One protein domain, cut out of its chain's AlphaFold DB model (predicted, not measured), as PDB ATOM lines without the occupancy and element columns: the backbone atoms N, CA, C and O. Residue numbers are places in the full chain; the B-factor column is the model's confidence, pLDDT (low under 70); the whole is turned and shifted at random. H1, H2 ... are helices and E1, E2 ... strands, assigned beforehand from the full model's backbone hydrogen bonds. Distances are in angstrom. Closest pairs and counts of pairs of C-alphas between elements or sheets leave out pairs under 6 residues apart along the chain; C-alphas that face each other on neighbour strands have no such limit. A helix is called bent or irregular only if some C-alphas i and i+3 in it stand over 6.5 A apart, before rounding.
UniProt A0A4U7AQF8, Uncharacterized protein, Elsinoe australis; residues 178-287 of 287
ATOM      1  N   TYR A 178     190.815 -90.236  52.444       92.25
ATOM      2  CA  TYR A 178     189.798 -90.656  53.395       92.25
ATOM      3  C   TYR A 178     190.424 -90.751  54.788       92.25
ATOM      4  O   TYR A 178     191.348 -91.535  55.004       92.25
ATOM      5  N   PHE A 179     189.925 -89.947  55.728       93.12
ATOM      6  CA  PHE A 179     190.388 -89.932  57.115       93.12
ATOM      7  C   PHE A 179     189.322 -90.530  58.021       93.12
ATOM      8  O   PHE A 179     188.164 -90.117  57.966       93.12
ATOM      9  N   ARG A 180     189.721 -91.477  58.873       92.81
ATOM     10  CA  ARG A 180     188.827 -92.070  59.871       92.81
ATOM     11  C   ARG A 180     188.693 -91.159  61.092       92.81
ATOM     12  O   ARG A 180     187.593 -90.711  61.384       92.81
ATOM     13  N   ASP A 181     189.819 -90.843  61.738       95.25
ATOM     14  CA  ASP A 181     189.882 -90.048  62.971       95.25
ATOM     15  C   ASP A 181     190.909 -88.891  62.837       95.25
ATOM     16  O   ASP A 181     191.957 -88.898  63.491       95.25
ATOM     17  N   PRO A 182     190.622 -87.845  62.036       96.06
ATOM     18  CA  PRO A 182     191.610 -86.817  61.677       96.06
ATOM     19  C   PRO A 182     192.124 -85.995  62.870       96.06
ATOM     20  O   PRO A 182     193.238 -85.484  62.848       96.06
ATOM     21  N   THR A 183     191.342 -85.860  63.941       95.62
ATOM     22  CA  THR A 183     191.775 -85.141  65.151       95.62
ATOM     23  C   THR A 183     192.859 -85.895  65.919       95.62
ATOM     24  O   THR A 183     193.774 -85.269  66.453       95.62
ATOM     25  N   LYS A 184     192.780 -87.232  65.966       96.12
ATOM     26  CA  LYS A 184     193.805 -88.078  66.593       96.12
ATOM     27  C   LYS A 184     195.056 -88.133  65.728       96.12
ATOM     28  O   LYS A 184     196.152 -87.995  66.266       96.12
ATOM     29  N   ASP A 185     194.878 -88.273  64.414       95.75
ATOM     30  CA  ASP A 185     195.971 -88.255  63.439       95.75
ATOM     31  C   ASP A 185     196.774 -86.956  63.553       95.75
ATOM     32  O   ASP A 185     197.993 -86.993  63.695       95.75
ATOM     33  N   LEU A 186     196.094 -85.805  63.587       96.31
ATOM     34  CA  LEU A 186     196.752 -84.506  63.707       96.31
ATOM     35  C   LEU A 186     197.442 -84.314  65.061       96.31
ATOM     36  O   LEU A 186     198.530 -83.751  65.111       96.31
ATOM     37  N   LYS A 187     196.850 -84.796  66.159       96.12
ATOM     38  CA  LYS A 187     197.518 -84.766  67.465       96.12
ATOM     39  C   LYS A 187     198.827 -85.556  67.420       96.12
ATOM     40  O   LYS A 187     199.858 -85.021  67.801       96.12
ATOM     41  N   ARG A 188     198.801 -86.786  66.893       95.94
ATOM     42  CA  ARG A 188     200.013 -87.607  66.753       95.94
ATOM     43  C   ARG A 188     201.024 -87.007  65.779       95.94
ATOM     44  O   ARG A 188     202.215 -87.219  65.972       95.94
ATOM     45  N   LEU A 189     200.572 -86.257  64.769       95.88
ATOM     46  CA  LEU A 189     201.451 -85.462  63.906       95.88
ATOM     47  C   LEU A 189     202.230 -84.456  64.741       95.88
ATOM     48  O   LEU A 189     203.455 -84.458  64.712       95.88
ATOM     49  N   CYS A 190     201.515 -83.621  65.496       95.94
ATOM     50  CA  CYS A 190     202.140 -82.608  66.333       95.94
ATOM     51  C   CYS A 190     203.078 -83.241  67.362       95.94
ATOM     52  O   CYS A 190     204.204 -82.781  67.497       95.94
ATOM     53  N   ASP A 191     202.657 -84.333  68.005       95.62
ATOM     54  CA  ASP A 191     203.477 -85.049  68.986       95.62
ATOM     55  C   ASP A 191     204.765 -85.616  68.343       95.62
ATOM     56  O   ASP A 191     205.832 -85.547  68.945       95.62
ATOM     57  N   ARG A 192     204.694 -86.141  67.107       95.38
ATOM     58  CA  ARG A 192     205.851 -86.700  66.374       95.38
ATOM     59  C   ARG A 192     206.888 -85.637  66.008       95.38
ATOM     60  O   ARG A 192     208.077 -85.933  66.030       95.38
ATOM     61  N   TYR A 193     206.439 -84.446  65.622       93.94
ATOM     62  CA  TYR A 193     207.310 -83.347  65.184       93.94
ATOM     63  C   TYR A 193     207.562 -82.308  66.284       93.94
ATOM     64  O   TYR A 193     208.036 -81.215  65.986       93.94
ATOM     65  N   GLU A 194     207.242 -82.641  67.540       95.62
ATOM     66  CA  GLU A 194     207.443 -81.778  68.713       95.62
ATOM     67  C   GLU A 194     206.775 -80.397  68.583       95.62
ATOM     68  O   GLU A 194     207.235 -79.389  69.119       95.62
ATOM     69  N   PHE A 195     205.654 -80.334  67.865       96.12
ATOM     70  CA  PHE A 195     204.835 -79.133  67.790       96.12
ATOM     71  C   PHE A 195     203.953 -79.001  69.029       96.12
ATOM     72  O   PHE A 195     203.565 -79.984  69.661       96.12
ATOM     73  N   GLU A 196     203.555 -77.767  69.347       97.12
ATOM     74  CA  GLU A 196     202.559 -77.536  70.390       97.12
ATOM     75  C   GLU A 196     201.249 -78.279  70.061       97.12
ATOM     76  O   GLU A 196     200.857 -78.357  68.884       97.12
ATOM     77  N   PRO A 197     200.539 -78.805  71.076       96.75
ATOM     78  CA  PRO A 197     199.340 -79.597  70.855       96.75
ATOM     79  C   PRO A 197     198.286 -78.790  70.079       96.75
ATOM     80  O   PRO A 197     198.072 -77.607  70.368       96.75
ATOM     81  N   PRO A 198     197.601 -79.404  69.098       97.31
ATOM     82  CA  PRO A 198     196.689 -78.679  68.227       97.31
ATOM     83  C   PRO A 198     195.426 -78.250  68.985       97.31
ATOM     84  O   PRO A 198     194.703 -79.075  69.547       97.31
ATOM     85  N   VAL A 199     195.120 -76.953  68.953       97.19
ATOM     86  CA  VAL A 199     193.932 -76.350  69.569       97.19
ATOM     87  C   VAL A 199     193.020 -75.781  68.487       97.19
ATOM     88  O   VAL A 199     193.414 -74.920  67.700       97.19
ATOM     89  N   ALA A 200     191.769 -76.239  68.463       97.19
ATOM     90  CA  ALA A 200     190.745 -75.698  67.576       97.19
ATOM     91  C   ALA A 200     190.153 -74.405  68.158       97.19
ATOM     92  O   ALA A 200     189.672 -74.393  69.291       97.19
ATOM     93  N   ARG A 201     190.159 -73.328  67.371       96.75
ATOM     94  CA  ARG A 201     189.611 -72.011  67.722       96.75
ATOM     95  C   ARG A 201     188.550 -71.606  66.703       96.75
ATOM     96  O   ARG A 201     188.712 -71.839  65.506       96.75
ATOM     97  N   LEU A 202     187.471 -70.994  67.178       97.19
ATOM     98  CA  LEU A 202     186.462 -70.394  66.308       97.19
ATOM     99  C   LEU A 202     187.012 -69.073  65.756       97.19
ATOM    100  O   LEU A 202     187.413 -68.215  66.538       97.19
ATOM    101  N   ILE A 203     187.056 -68.927  64.430       97.44
ATOM    102  CA  ILE A 203     187.538 -67.709  63.762       97.44
ATOM    103  C   ILE A 203     186.370 -66.755  63.534       97.44
ATOM    104  O   ILE A 203     186.429 -65.587  63.902       97.44
ATOM    105  N   SER A 204     185.300 -67.267  62.930       97.19
ATOM    106  CA  SER A 204     184.068 -66.522  62.701       97.19
ATOM    107  C   SER A 204     182.867 -67.459  62.738       97.19
ATOM    108  O   SER A 204     182.979 -68.664  62.497       97.19
ATOM    109  N   GLU A 205     181.705 -66.909  63.069       96.69
ATOM    110  CA  GLU A 205     180.441 -67.631  63.011       96.69
ATOM    111  C   GLU A 205     179.332 -66.739  62.474       96.69
ATOM    112  O   GLU A 205     179.317 -65.530  62.695       96.69
ATOM    113  N   THR A 206     178.383 -67.356  61.779       97.50
ATOM    114  CA  THR A 206     177.174 -66.686  61.308       97.50
ATOM    115  C   THR A 206     175.972 -67.619  61.397       97.50
ATOM    116  O   THR A 206     176.089 -68.843  61.291       97.50
ATOM    117  N   GLY A 207     174.796 -67.037  61.641       95.56
ATOM    118  CA  GLY A 207     173.540 -67.780  61.693       95.56
ATOM    119  C   GLY A 207     173.440 -68.770  62.857       95.56
ATOM    120  O   GLY A 207     172.725 -69.765  62.736       95.56
ATOM    121  N   ARG A 208     174.128 -68.545  63.986       94.69
ATOM    122  CA  ARG A 208     173.990 -69.395  65.184       94.69
ATOM    123  C   ARG A 208     172.503 -69.504  65.573       94.69
ATOM    124  O   ARG A 208     171.799 -68.501  65.612       94.69
ATOM    125  N   LYS A 209     172.034 -70.724  65.871       94.25
ATOM    126  CA  LYS A 209     170.613 -71.072  66.130       94.25
ATOM    127  C   LYS A 209     169.659 -70.930  64.927       94.25
ATOM    128  O   LYS A 209     168.448 -70.917  65.119       94.25
ATOM    129  N   THR A 210     170.168 -70.859  63.700       97.00
ATOM    130  CA  THR A 210     169.342 -70.999  62.485       97.00
ATOM    131  C   THR A 210     169.381 -72.436  61.954       97.00
ATOM    132  O   THR A 210     170.115 -73.274  62.477       97.00
ATOM    133  N   ARG A 211     168.593 -72.737  60.909       95.94
ATOM    134  CA  ARG A 211     168.584 -74.056  60.241       95.94
ATOM    135  C   ARG A 211     169.924 -74.391  59.577       95.94
ATOM    136  O   ARG A 211     170.291 -75.557  59.501       95.94
ATOM    137  N   THR A 212     170.628 -73.377  59.080       96.75
ATOM    138  CA  THR A 212     171.877 -73.522  58.321       96.75
ATOM    139  C   THR A 212     172.947 -72.578  58.880       96.75
ATOM    140  O   THR A 212     173.297 -71.596  58.221       96.75
ATOM    141  N   PRO A 213     173.434 -72.826  60.111       97.50
ATOM    142  CA  PRO A 213     174.533 -72.059  60.680       97.50
ATOM    143  C   PRO A 213     175.840 -72.387  59.952       97.50
ATOM    144  O   PRO A 213     176.004 -73.483  59.418       97.50
ATOM    145  N   VAL A 214     176.787 -71.450  59.973       97.94
ATOM    146  CA  VAL A 214     178.133 -71.651  59.430       97.94
ATOM    147  C   VAL A 214     179.151 -71.238  60.484       97.94
ATOM    148  O   VAL A 214     179.146 -70.102  60.959       97.94
ATOM    149  N   TYR A 215     180.029 -72.172  60.842       98.19
ATOM    150  CA  TYR A 215     181.123 -71.965  61.785       98.19
ATOM    151  C   TYR A 215     182.449 -72.154  61.057       98.19
ATOM    152  O   TYR A 215     182.730 -73.251  60.572       98.19
ATOM    153  N   VAL A 216     183.269 -71.106  61.008       98.25
ATOM    154  CA  VAL A 216     184.630 -71.164  60.465       98.25
ATOM    155  C   VAL A 216     185.585 -71.454  61.614       98.25
ATOM    156  O   VAL A 216     185.744 -70.648  62.535       98.25
ATOM    157  N   VAL A 217     186.203 -72.629  61.581       98.31
ATOM    158  CA  VAL A 217     187.082 -73.123  62.642       98.31
ATOM    159  C   VAL A 217     188.499 -73.238  62.097       98.31
ATOM    160  O   VAL A 217     188.718 -73.784  61.019       98.31
ATOM    161  N   GLY A 218     189.469 -72.743  62.860       98.06
ATOM    162  CA  GLY A 218     190.892 -72.917  62.585       98.06
ATOM    163  C   GLY A 218     191.542 -73.820  63.620       98.06
ATOM    164  O   GLY A 218     191.256 -73.704  64.813       98.06
ATOM    165  N   VAL A 219     192.440 -74.700  63.189       97.94
ATOM    166  CA  VAL A 219     193.301 -75.478  64.084       97.94
ATOM    167  C   VAL A 219     194.667 -74.811  64.157       97.94
ATOM    168  O   VAL A 219     195.298 -74.560  63.132       97.94
ATOM    169  N   TYR A 220     195.114 -74.526  65.377       97.94
ATOM    170  CA  TYR A 220     196.366 -73.835  65.657       97.94
ATOM    171  C   TYR A 220     197.306 -74.726  66.463       97.94
ATOM    172  O   TYR A 220     196.864 -75.402  67.388       97.94
ATOM    173  N   SER A 221     198.599 -74.670  66.159       97.06
ATOM    174  CA  SER A 221     199.669 -75.110  67.057       97.06
ATOM    175  C   SER A 221     200.379 -73.852  67.554       97.06
ATOM    176  O   SER A 221     200.997 -73.117  66.777       97.06
ATOM    177  N   GLY A 222     200.140 -73.505  68.821       94.81
ATOM    178  CA  GLY A 222     200.536 -72.226  69.411       94.81
ATOM    179  C   GLY A 222     199.951 -71.010  68.697       94.81
ATOM    180  O   GLY A 222     198.757 -70.689  68.828       94.81
ATOM    181  N   LYS A 223     200.814 -70.308  67.955       95.75
ATOM    182  CA  LYS A 223     200.471 -69.134  67.134       95.75
ATOM    183  C   LYS A 223     200.234 -69.479  65.661       95.75
ATOM    184  O   LYS A 223     199.588 -68.705  64.961       95.75
ATOM    185  N   ASN A 224     200.710 -70.632  65.202       96.69
ATOM    186  CA  ASN A 224     200.673 -71.014  63.796       96.69
ATOM    187  C   ASN A 224     199.336 -71.672  63.459       96.69
ATOM    188  O   ASN A 224     198.912 -72.614  64.128       96.69
ATOM    189  N   LYS A 225     198.670 -71.184  62.410       97.19
ATOM    190  CA  LYS A 225     197.443 -71.789  61.879       97.19
ATOM    191  C   LYS A 225     197.823 -72.947  60.958       97.19
ATOM    192  O   LYS A 225     198.449 -72.716  59.931       97.19
ATOM    193  N   LEU A 226     197.439 -74.166  61.325       96.75
ATOM    194  CA  LEU A 226     197.732 -75.379  60.553       96.75
ATOM    195  C   LEU A 226     196.677 -75.635  59.475       96.75
ATOM    196  O   LEU A 226     196.994 -76.081  58.379       96.75
ATOM    197  N   GLY A 227     195.411 -75.362  59.787       96.81
ATOM    198  CA  GLY A 227     194.296 -75.592  58.876       96.81
ATOM    199  C   GLY A 227     193.073 -74.780  59.265       96.81
ATOM    200  O   GLY A 227     192.923 -74.368  60.416       96.81
ATOM    201  N   GLU A 228     192.205 -74.541  58.293       97.75
ATOM    202  CA  GLU A 228     190.968 -73.783  58.440       97.75
ATOM    203  C   GLU A 228     189.911 -74.398  57.533       97.75
ATOM    204  O   GLU A 228     190.208 -74.728  56.386       97.75
ATOM    205  N   ASP A 229     188.700 -74.566  58.054       97.69
ATOM    206  CA  ASP A 229     187.552 -74.955  57.243       97.69
ATOM    207  C   ASP A 229     186.233 -74.534  57.914       97.69
ATOM    208  O   ASP A 229     186.174 -74.238  59.115       97.69
ATOM    209  N   ALA A 230     185.159 -74.519  57.129       97.62
ATOM    210  CA  ALA A 230     183.810 -74.199  57.559       97.62
ATOM    211  C   ALA A 230     182.953 -75.465  57.726       97.62
ATOM    212  O   ALA A 230     182.973 -76.389  56.907       97.62
ATOM    213  N   GLY A 231     182.147 -75.499  58.785       96.94
ATOM    214  CA  GLY A 231     181.188 -76.569  59.058       96.94
ATOM    215  C   GLY A 231     179.822 -76.032  59.469       96.94
ATOM    216  O   GLY A 231     179.704 -74.915  59.974       96.94
ATOM    217  N   SER A 232     178.786 -76.851  59.286       96.50
ATOM    218  CA  SER A 232     177.432 -76.558  59.769       96.50
ATOM    219  C   SER A 232     177.286 -76.796  61.275       96.50
ATOM    220  O   SER A 232     176.379 -76.280  61.917       96.50
ATOM    221  N   SER A 233     178.220 -77.527  61.884       96.19
ATOM    222  CA  SER A 233     178.348 -77.647  63.336       96.19
ATOM    223  C   SER A 233     179.769 -77.330  63.794       96.19
ATOM    224  O   SER A 233     180.728 -77.494  63.041       96.19
ATOM    225  N   LEU A 234     179.926 -76.927  65.059       95.38
ATOM    226  CA  LEU A 234     181.247 -76.695  65.664       95.38
ATOM    227  C   LEU A 234     182.143 -77.944  65.594       95.38
ATOM    228  O   LEU A 234     183.351 -77.838  65.386       95.38
ATOM    229  N   ASN A 235     181.552 -79.134  65.749       96.38
ATOM    230  CA  ASN A 235     182.276 -80.401  65.655       96.38
ATOM    231  C   ASN A 235     182.692 -80.709  64.214       96.38
ATOM    232  O   ASN A 235     183.828 -81.109  63.985       96.38
ATOM    233  N   GLU A 236     181.803 -80.484  63.247       96.44
ATOM    234  CA  GLU A 236     182.112 -80.655  61.828       96.44
ATOM    235  C   GLU A 236     183.207 -79.690  61.371       96.44
ATOM    236  O   GLU A 236     184.170 -80.133  60.753       96.44
ATOM    237  N   GLY A 237     183.117 -78.404  61.734       97.00
ATOM    238  CA  GLY A 237     184.152 -77.413  61.428       97.00
ATOM    239  C   GLY A 237     185.510 -77.814  62.009       97.00
ATOM    240  O   GLY A 237     186.517 -77.775  61.311       97.00
ATOM    241  N   ARG A 238     185.539 -78.313  63.256       97.44
ATOM    242  CA  ARG A 238     186.759 -78.853  63.883       97.44
ATOM    243  C   ARG A 238     187.355 -80.022  63.094       97.44
ATOM    244  O   ARG A 238     188.560 -80.046  62.864       97.44
ATOM    245  N   VAL A 239     186.531 -81.001  62.717       97.62
ATOM    246  CA  VAL A 239     186.974 -82.195  61.977       97.62
ATOM    247  C   VAL A 239     187.486 -81.809  60.592       97.62
ATOM    248  O   VAL A 239     188.562 -82.249  60.197       97.62
ATOM    249  N   ARG A 240     186.761 -80.945  59.880       97.50
ATOM    250  CA  ARG A 240     187.138 -80.452  58.552       97.50
ATOM    251  C   ARG A 240     188.435 -79.645  58.566       97.50
ATOM    252  O   ARG A 240     189.330 -79.930  57.777       97.50
ATOM    253  N   ALA A 241     188.596 -78.736  59.525       97.94
ATOM    254  CA  ALA A 241     189.832 -77.974  59.687       97.94
ATOM    255  C   ALA A 241     191.039 -78.883  59.994       97.94
ATOM    256  O   ALA A 241     192.133 -78.654  59.477       97.94
ATOM    257  N   ALA A 242     190.844 -79.953  60.777       97.44
ATOM    258  CA  ALA A 242     191.881 -80.959  61.016       97.44
ATOM    259  C   ALA A 242     192.222 -81.761  59.746       97.44
ATOM    260  O   ALA A 242     193.396 -81.980  59.455       97.44
ATOM    261  N   VAL A 243     191.216 -82.149  58.954       97.00
ATOM    262  CA  VAL A 243     191.417 -82.786  57.640       97.00
ATOM    263  C   VAL A 243     192.200 -81.870  56.704       97.00
ATOM    264  O   VAL A 243     193.107 -82.341  56.025       97.00
ATOM    265  N   GLN A 244     191.888 -80.574  56.673       97.31
ATOM    266  CA  GLN A 244     192.599 -79.611  55.837       97.31
ATOM    267  C   GLN A 244     194.066 -79.465  56.260       97.31
ATOM    268  O   GLN A 244     194.943 -79.459  55.398       97.31
ATOM    269  N   ALA A 245     194.344 -79.433  57.568       97.06
ATOM    270  CA  ALA A 245     195.711 -79.443  58.089       97.06
ATOM    271  C   ALA A 245     196.476 -80.704  57.640       97.06
ATOM    272  O   ALA A 245     197.560 -80.600  57.070       97.06
ATOM    273  N   LEU A 246     195.884 -81.894  57.793       96.19
ATOM    274  CA  LEU A 246     196.496 -83.151  57.345       96.19
ATOM    275  C   LEU A 246     196.702 -83.200  55.828       96.19
ATOM    276  O   LEU A 246     197.753 -83.631  55.363       96.19
ATOM    277  N   LYS A 247     195.728 -82.734  55.038       95.81
ATOM    278  CA  LYS A 247     195.867 -82.631  53.580       95.81
ATOM    279  C   LYS A 247     197.020 -81.714  53.203       95.81
ATOM    280  O   LYS A 247     197.798 -82.087  52.339       95.81
ATOM    281  N   SER A 248     197.143 -80.554  53.846       94.62
ATOM    282  CA  SER A 248     198.237 -79.616  53.573       94.62
ATOM    283  C   SER A 248     199.612 -80.214  53.881       94.62
ATOM    284  O   SER A 248     200.557 -79.962  53.142       94.62
ATOM    285  N   TRP A 249     199.699 -81.065  54.909       94.94
ATOM    286  CA  TRP A 249     200.910 -81.807  55.238       94.94
ATOM    287  C   TRP A 249     201.255 -82.845  54.163       94.94
ATOM    288  O   TRP A 249     202.342 -82.820  53.595       94.94
ATOM    289  N   TYR A 250     200.314 -83.736  53.836       94.94
ATOM    290  CA  TYR A 250     200.559 -84.831  52.889       94.94
ATOM    291  C   TYR A 250     200.652 -84.389  51.423       94.94
ATOM    292  O   TYR A 250     201.256 -85.085  50.615       94.94
ATOM    293  N   LEU A 251     200.041 -83.259  51.062       95.19
ATOM    294  CA  LEU A 251     200.096 -82.678  49.716       95.19
ATOM    295  C   LEU A 251     201.179 -81.605  49.582       95.19
ATOM    296  O   LEU A 251     201.148 -80.822  48.631       95.19
ATOM    297  N   TYR A 252     202.132 -81.557  50.514       95.12
ATOM    298  CA  TYR A 252     203.314 -80.733  50.340       95.12
ATOM    299  C   TYR A 252     204.025 -81.117  49.038       95.12
ATOM    300  O   TYR A 252     204.378 -82.275  48.809       95.12
ATOM    301  N   SER A 253     204.238 -80.124  48.180       93.38
ATOM    302  CA  SER A 253     205.001 -80.267  46.951       93.38
ATOM    303  C   SER A 253     206.071 -79.181  46.931       93.38
ATOM    304  O   SER A 253     205.732 -78.002  47.086       93.38
ATOM    305  N   PRO A 254     207.358 -79.540  46.783       93.00
ATOM    306  CA  PRO A 254     208.399 -78.543  46.607       93.00
ATOM    307  C   PRO A 254     208.175 -77.776  45.289       93.00
ATOM    308  O   PRO A 254     207.546 -78.298  44.365       93.00
ATOM    309  N   PRO A 255     208.701 -76.546  45.164       91.81
ATOM    310  CA  PRO A 255     208.637 -75.793  43.917       91.81
ATOM    311  C   PRO A 255     209.173 -76.612  42.735       91.81
ATOM    312  O   PRO A 255     210.157 -77.336  42.886       91.81
ATOM    313  N   ALA A 256     208.567 -76.461  41.553       87.00
ATOM    314  CA  ALA A 256     208.899 -77.260  40.368       87.00
ATOM    315  C   ALA A 256     210.401 -77.237  40.016       87.00
ATOM    316  O   ALA A 256     210.966 -78.264  39.647       87.00
ATOM    317  N   ASP A 257     211.071 -76.103  40.236       86.88
ATOM    318  CA  ASP A 257     212.507 -75.913  39.985       86.88
ATOM    319  C   ASP A 257     213.421 -76.764  40.890       86.88
ATOM    320  O   ASP A 257     214.617 -76.938  40.623       86.88
ATOM    321  N   GLN A 258     212.875 -77.277  41.995       85.31
ATOM    322  CA  GLN A 258     213.588 -78.078  42.990       85.31
ATOM    323  C   GLN A 258     213.361 -79.586  42.816       85.31
ATOM    324  O   GLN A 258     214.056 -80.378  43.457       85.31
ATOM    325  N   ILE A 259     212.447 -79.995  41.931       88.31
ATOM    326  CA  ILE A 259     212.122 -81.404  41.687       88.31
ATOM    327  C   ILE A 259     213.103 -81.986  40.666       88.31
ATOM    328  O   ILE A 259     213.069 -81.654  39.481       88.31
ATOM    329  N   TYR A 260     213.953 -82.914  41.112       86.62
ATOM    330  CA  TYR A 260     214.839 -83.691  40.241       86.62
ATOM    331  C   TYR A 260     214.398 -85.156  40.237       86.62
ATOM    332  O   TYR A 260     214.360 -85.812  41.275       86.62
ATOM    333  N   LEU A 261     214.067 -85.673  39.051       88.81
ATOM    334  CA  LEU A 261     213.694 -87.075  38.857       88.81
ATOM    335  C   LEU A 261     214.958 -87.930  38.663       88.81
ATOM    336  O   LEU A 261     215.790 -87.563  37.827       88.81
ATOM    337  N   PRO A 262     215.091 -89.090  39.338       89.69
ATOM    338  CA  PRO A 262     216.244 -89.977  39.163       89.69
ATOM    339  C   PRO A 262     216.468 -90.405  37.705       89.69
ATOM    340  O   PRO A 262     217.603 -90.499  37.246       89.69
ATOM    341  N   SER A 263     215.389 -90.584  36.936       87.62
ATOM    342  CA  SER A 263     215.449 -90.948  35.513       87.62
ATOM    343  C   SER A 263     216.111 -89.885  34.628       87.62
ATOM    344  O   SER A 263     216.668 -90.220  33.583       87.62
ATOM    345  N   LYS A 264     216.100 -88.613  35.046       84.56
ATOM    346  CA  LYS A 264     216.725 -87.497  34.321       84.56
ATOM    347  C   LYS A 264     218.200 -87.310  34.670       84.56
ATOM    348  O   LYS A 264     218.848 -86.442  34.092       84.56
ATOM    349  N   GLN A 265     218.763 -88.117  35.572       83.31
ATOM    350  CA  GLN A 265     220.143 -87.960  36.036       83.31
ATOM    351  C   GLN A 265     221.170 -88.008  34.893       83.31
ATOM    352  O   GLN A 265     222.129 -87.240  34.889       83.31
ATOM    353  N   SER A 266     220.950 -88.860  33.891       80.31
ATOM    354  CA  SER A 266     221.822 -88.958  32.714       80.31
ATOM    355  C   SER A 266     221.785 -87.700  31.835       80.31
ATOM    356  O   SER A 266     222.804 -87.315  31.269       80.31
ATOM    357  N   GLN A 267     220.629 -87.039  31.737       80.94
ATOM    358  CA  GLN A 267     220.457 -85.780  31.005       80.94
ATOM    359  C   GLN A 267     221.060 -84.612  31.792       80.94
ATOM    360  O   GLN A 267     221.829 -83.827  31.245       80.94
ATOM    361  N   LEU A 268     220.805 -84.560  33.101       81.19
ATOM    362  CA  LEU A 268     221.368 -83.566  34.016       81.19
ATOM    363  C   LEU A 268     222.901 -83.591  34.024       81.19
ATOM    364  O   LEU A 268     223.528 -82.535  34.009       81.19
ATOM    365  N   ALA A 269     223.500 -84.784  33.974       82.88
ATOM    366  CA  ALA A 269     224.948 -84.942  33.876       82.88
ATOM    367  C   ALA A 269     225.517 -84.337  32.580       82.88
ATOM    368  O   ALA A 269     226.577 -83.715  32.620       82.88
ATOM    369  N   LYS A 270     224.802 -84.453  31.450       84.19
ATOM    370  CA  LYS A 270     225.181 -83.804  30.179       84.19
ATOM    371  C   LYS A 270     225.073 -82.279  30.254       84.19
ATOM    372  O   LYS A 270     225.884 -81.586  29.656       84.19
ATOM    373  N   GLU A 271     224.112 -81.765  31.018       85.00
ATOM    374  CA  GLU A 271     223.948 -80.331  31.301       85.00
ATOM    375  C   GLU A 271     224.919 -79.802  32.377       85.00
ATOM    376  O   GLU A 271     224.850 -78.631  32.749       85.00
ATOM    377  N   GLY A 272     225.799 -80.650  32.927       85.75
ATOM    378  CA  GLY A 272     226.731 -80.280  33.998       85.75
ATOM    379  C   GLY A 272     226.073 -80.053  35.366       85.75
ATOM    380  O   GLY A 272     226.728 -79.577  36.297       85.75
ATOM    381  N   LYS A 273     224.790 -80.396  35.527       85.19
ATOM    382  CA  LYS A 273     224.056 -80.270  36.792       85.19
ATOM    383  C   LYS A 273     224.295 -81.498  37.669       85.19
ATOM    384  O   LYS A 273     224.228 -82.638  37.216       85.19
ATOM    385  N   ARG A 274     224.549 -81.264  38.960       84.12
ATOM    386  CA  ARG A 274     224.692 -82.330  39.964       84.12
ATOM    387  C   ARG A 274     223.336 -82.717  40.548       84.12
ATOM    388  O   ARG A 274     222.451 -81.872  40.676       84.12
ATOM    389  N   TRP A 275     223.213 -83.985  40.937       85.81
ATOM    390  CA  TRP A 275     222.041 -84.497  41.646       85.81
ATOM    391  C   TRP A 275     221.813 -83.716  42.943       85.81
ATOM    392  O   TRP A 275     222.752 -83.509  43.716       85.81
ATOM    393  N   LYS A 276     220.564 -83.311  43.187       86.25
ATOM    394  CA  LYS A 276     220.143 -82.704  44.451       86.25
ATOM    395  C   LYS A 276     219.297 -83.713  45.231       86.25
ATOM    396  O   LYS A 276     218.298 -84.180  44.677       86.25
ATOM    397  N   PRO A 277     219.664 -84.036  46.485       89.31
ATOM    398  CA  PRO A 277     218.851 -84.885  47.346       89.31
ATOM    399  C   PRO A 277     217.421 -84.351  47.450       89.31
ATOM    400  O   PRO A 277     217.219 -83.157  47.668       89.31
ATOM    401  N   GLN A 278     216.446 -85.238  47.267       90.56
ATOM    402  CA  GLN A 278     215.026 -84.916  47.386       90.56
ATOM    403  C   GLN A 278     214.551 -85.165  48.819       90.56
ATOM    404  O   GLN A 278     215.116 -86.000  49.526       90.56
ATOM    405  N   MET A 279     213.515 -84.440  49.247       91.06
ATOM    406  CA  MET A 279     212.877 -84.684  50.540       91.06
ATOM    407  C   MET A 279     212.255 -86.085  50.548       91.06
ATOM    408  O   MET A 279     211.474 -86.422  49.659       91.06
ATOM    409  N   ILE A 280     212.589 -86.879  51.563       93.25
ATOM    410  CA  ILE A 280     211.998 -88.195  51.810       93.25
ATOM    411  C   ILE A 280     211.213 -88.090  53.113       93.25
ATOM    412  O   ILE A 280     211.780 -87.746  54.149       93.25
ATOM    413  N   ASP A 281     209.910 -88.347  53.044       92.56
ATOM    414  CA  ASP A 281     209.053 -88.351  54.226       92.56
ATOM    415  C   ASP A 281     209.300 -89.603  55.088       92.56
ATOM    416  O   ASP A 281     209.624 -90.676  54.576       92.56
ATOM    417  N   ALA A 282     209.108 -89.476  56.402       91.44
ATOM    418  CA  ALA A 282     209.232 -90.571  57.367       91.44
ATOM    419  C   ALA A 282     208.043 -91.554  57.315       91.44
ATOM    420  O   ALA A 282     208.027 -92.559  58.029       91.44
ATOM    421  N   GLY A 283     207.049 -91.266  56.474       90.75
ATOM    422  CA  GLY A 283     205.859 -92.075  56.272       90.75
ATOM    423  C   GLY A 283     204.654 -91.569  57.059       90.75
ATOM    424  O   GLY A 283     204.739 -90.705  57.935       90.75
ATOM    425  N   GLU A 284     203.496 -92.145  56.742       91.38
ATOM    426  CA  GLU A 284     202.225 -91.693  57.298       91.38
ATOM    427  C   GLU A 284     202.123 -91.865  58.820       91.38
ATOM    428  O   GLU A 284     202.869 -92.601  59.482       91.38
ATOM    429  N   ILE A 285     201.164 -91.160  59.402       91.94
ATOM    430  CA  ILE A 285     200.845 -91.309  60.815       91.94
ATOM    431  C   ILE A 285     199.920 -92.500  60.982       91.94
ATOM    432  O   ILE A 285     198.904 -92.617  60.303       91.94
ATOM    433  N   VAL A 286     200.278 -93.380  61.911       86.44
ATOM    434  CA  VAL A 286     199.487 -94.568  62.221       86.44
ATOM    435  C   VAL A 286     198.680 -94.300  63.488       86.44
ATOM    436  O   VAL A 286     199.275 -94.055  64.538       86.44
ATOM    437  N   THR A 287     197.350 -94.308  63.309       75.44
ATOM    438  CA  THR A 287     196.169 -94.391  64.210       75.44
ATOM    439  C   THR A 287     195.975 -95.616  65.099       75.44
ATOM    440  O   THR A 287     195.827 -96.697  64.497       75.44
TER     441      THR A 287
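This is residues 178 to 287 of the 287 residues of an uncharacterized protein of Elsinoe australis (UniProt A0A4U7AQF8). What does this model look like? It is a small head with a long looped arm: in the head, a strongly twisted sheet of E1, E2 and E3 has H2 packed slantwise over one face, and H1 packs on H2; the arm leads out from the end of H2 to H3, far from the head, and residues 271 to 287 fold back towards H1. How is it made up? The printed part has 110 residues with three named helices and three named strands, in the order H1 E1 E2 E3 H2 H3; the class is mixed, helices and strands, and the sheet's order is E1 - E2 - E3, all antiparallel. How spread out is it? It is only just loose, close to extended, with a radius of gyration of the C-alphas of 19.2 A and spans of 67 by 27 by 26 A, the arm making much of the length.

Where is the first helix? H1 is residues 182 to 192, 15.0 A long, from C-alpha 182 at (191.610, -86.817, 61.677). Where are the strands? E1 is residues 199 to 206, 21.0 A; E2 is residues 214 to 221, 23.1 A; E3 is residues 224 to 231, 20.8 A. Which helices follow? H2 is residues 234 to 250, 24.5 A. H3 is residues 262 to 270, 14.1 A, ending with C-alpha 270 at (225.181, -83.804, 30.179); it is irregular, with C-alphas 263 and 266 7.2 A apart.

What does H1 meet? It only grazes the sheet, and it touches H2 at residues 239 to 246 alone, the closest C-alphas being those of Pro 182 and Val 243, 5.7 A; they run the same way at a steep tilt of 49 degrees. How do the strands pair? They form a meander, each strand the antiparallel neighbour of the one before, with hairpins E1 and E2, and E2 and E3. N 201 and O 218 are 2.8 A apart, and N 219 and O 227 2.8 A, both within hydrogen-bond range. Where is H2? With the sheet it makes two layers, a helix on one face of a sheet: its height over the sheet is 5.7 A, it lies over E2 and E3, and it runs slantwise to the strands, at 50 degrees to E3 on the local plane. Its closest C-alphas to E3 are Gly 237 and Gly 231, 3.9 A. How do the helix backbones and H3 stand? Every O i to N i+4 pair is within hydrogen-bond range in H1 and H2, but 3 of 5 in H3, which is apart from H2 and not on the sheet.

How large is it? The two C-alphas farthest apart, those of Lys 209 and Lys 270, are 66.6 A apart, while those of Tyr 178 and Thr 287, the first and last printed, are 13.1 A apart. Which links are long? H2 to H3 is a long link of 11 residues, and residues 271 to 287 hold no named element; the printed part has no cut. Where is confidence low? No printed residue is under 70; the mean pLDDT of the printed part is 93.5, and that of H3 is 84.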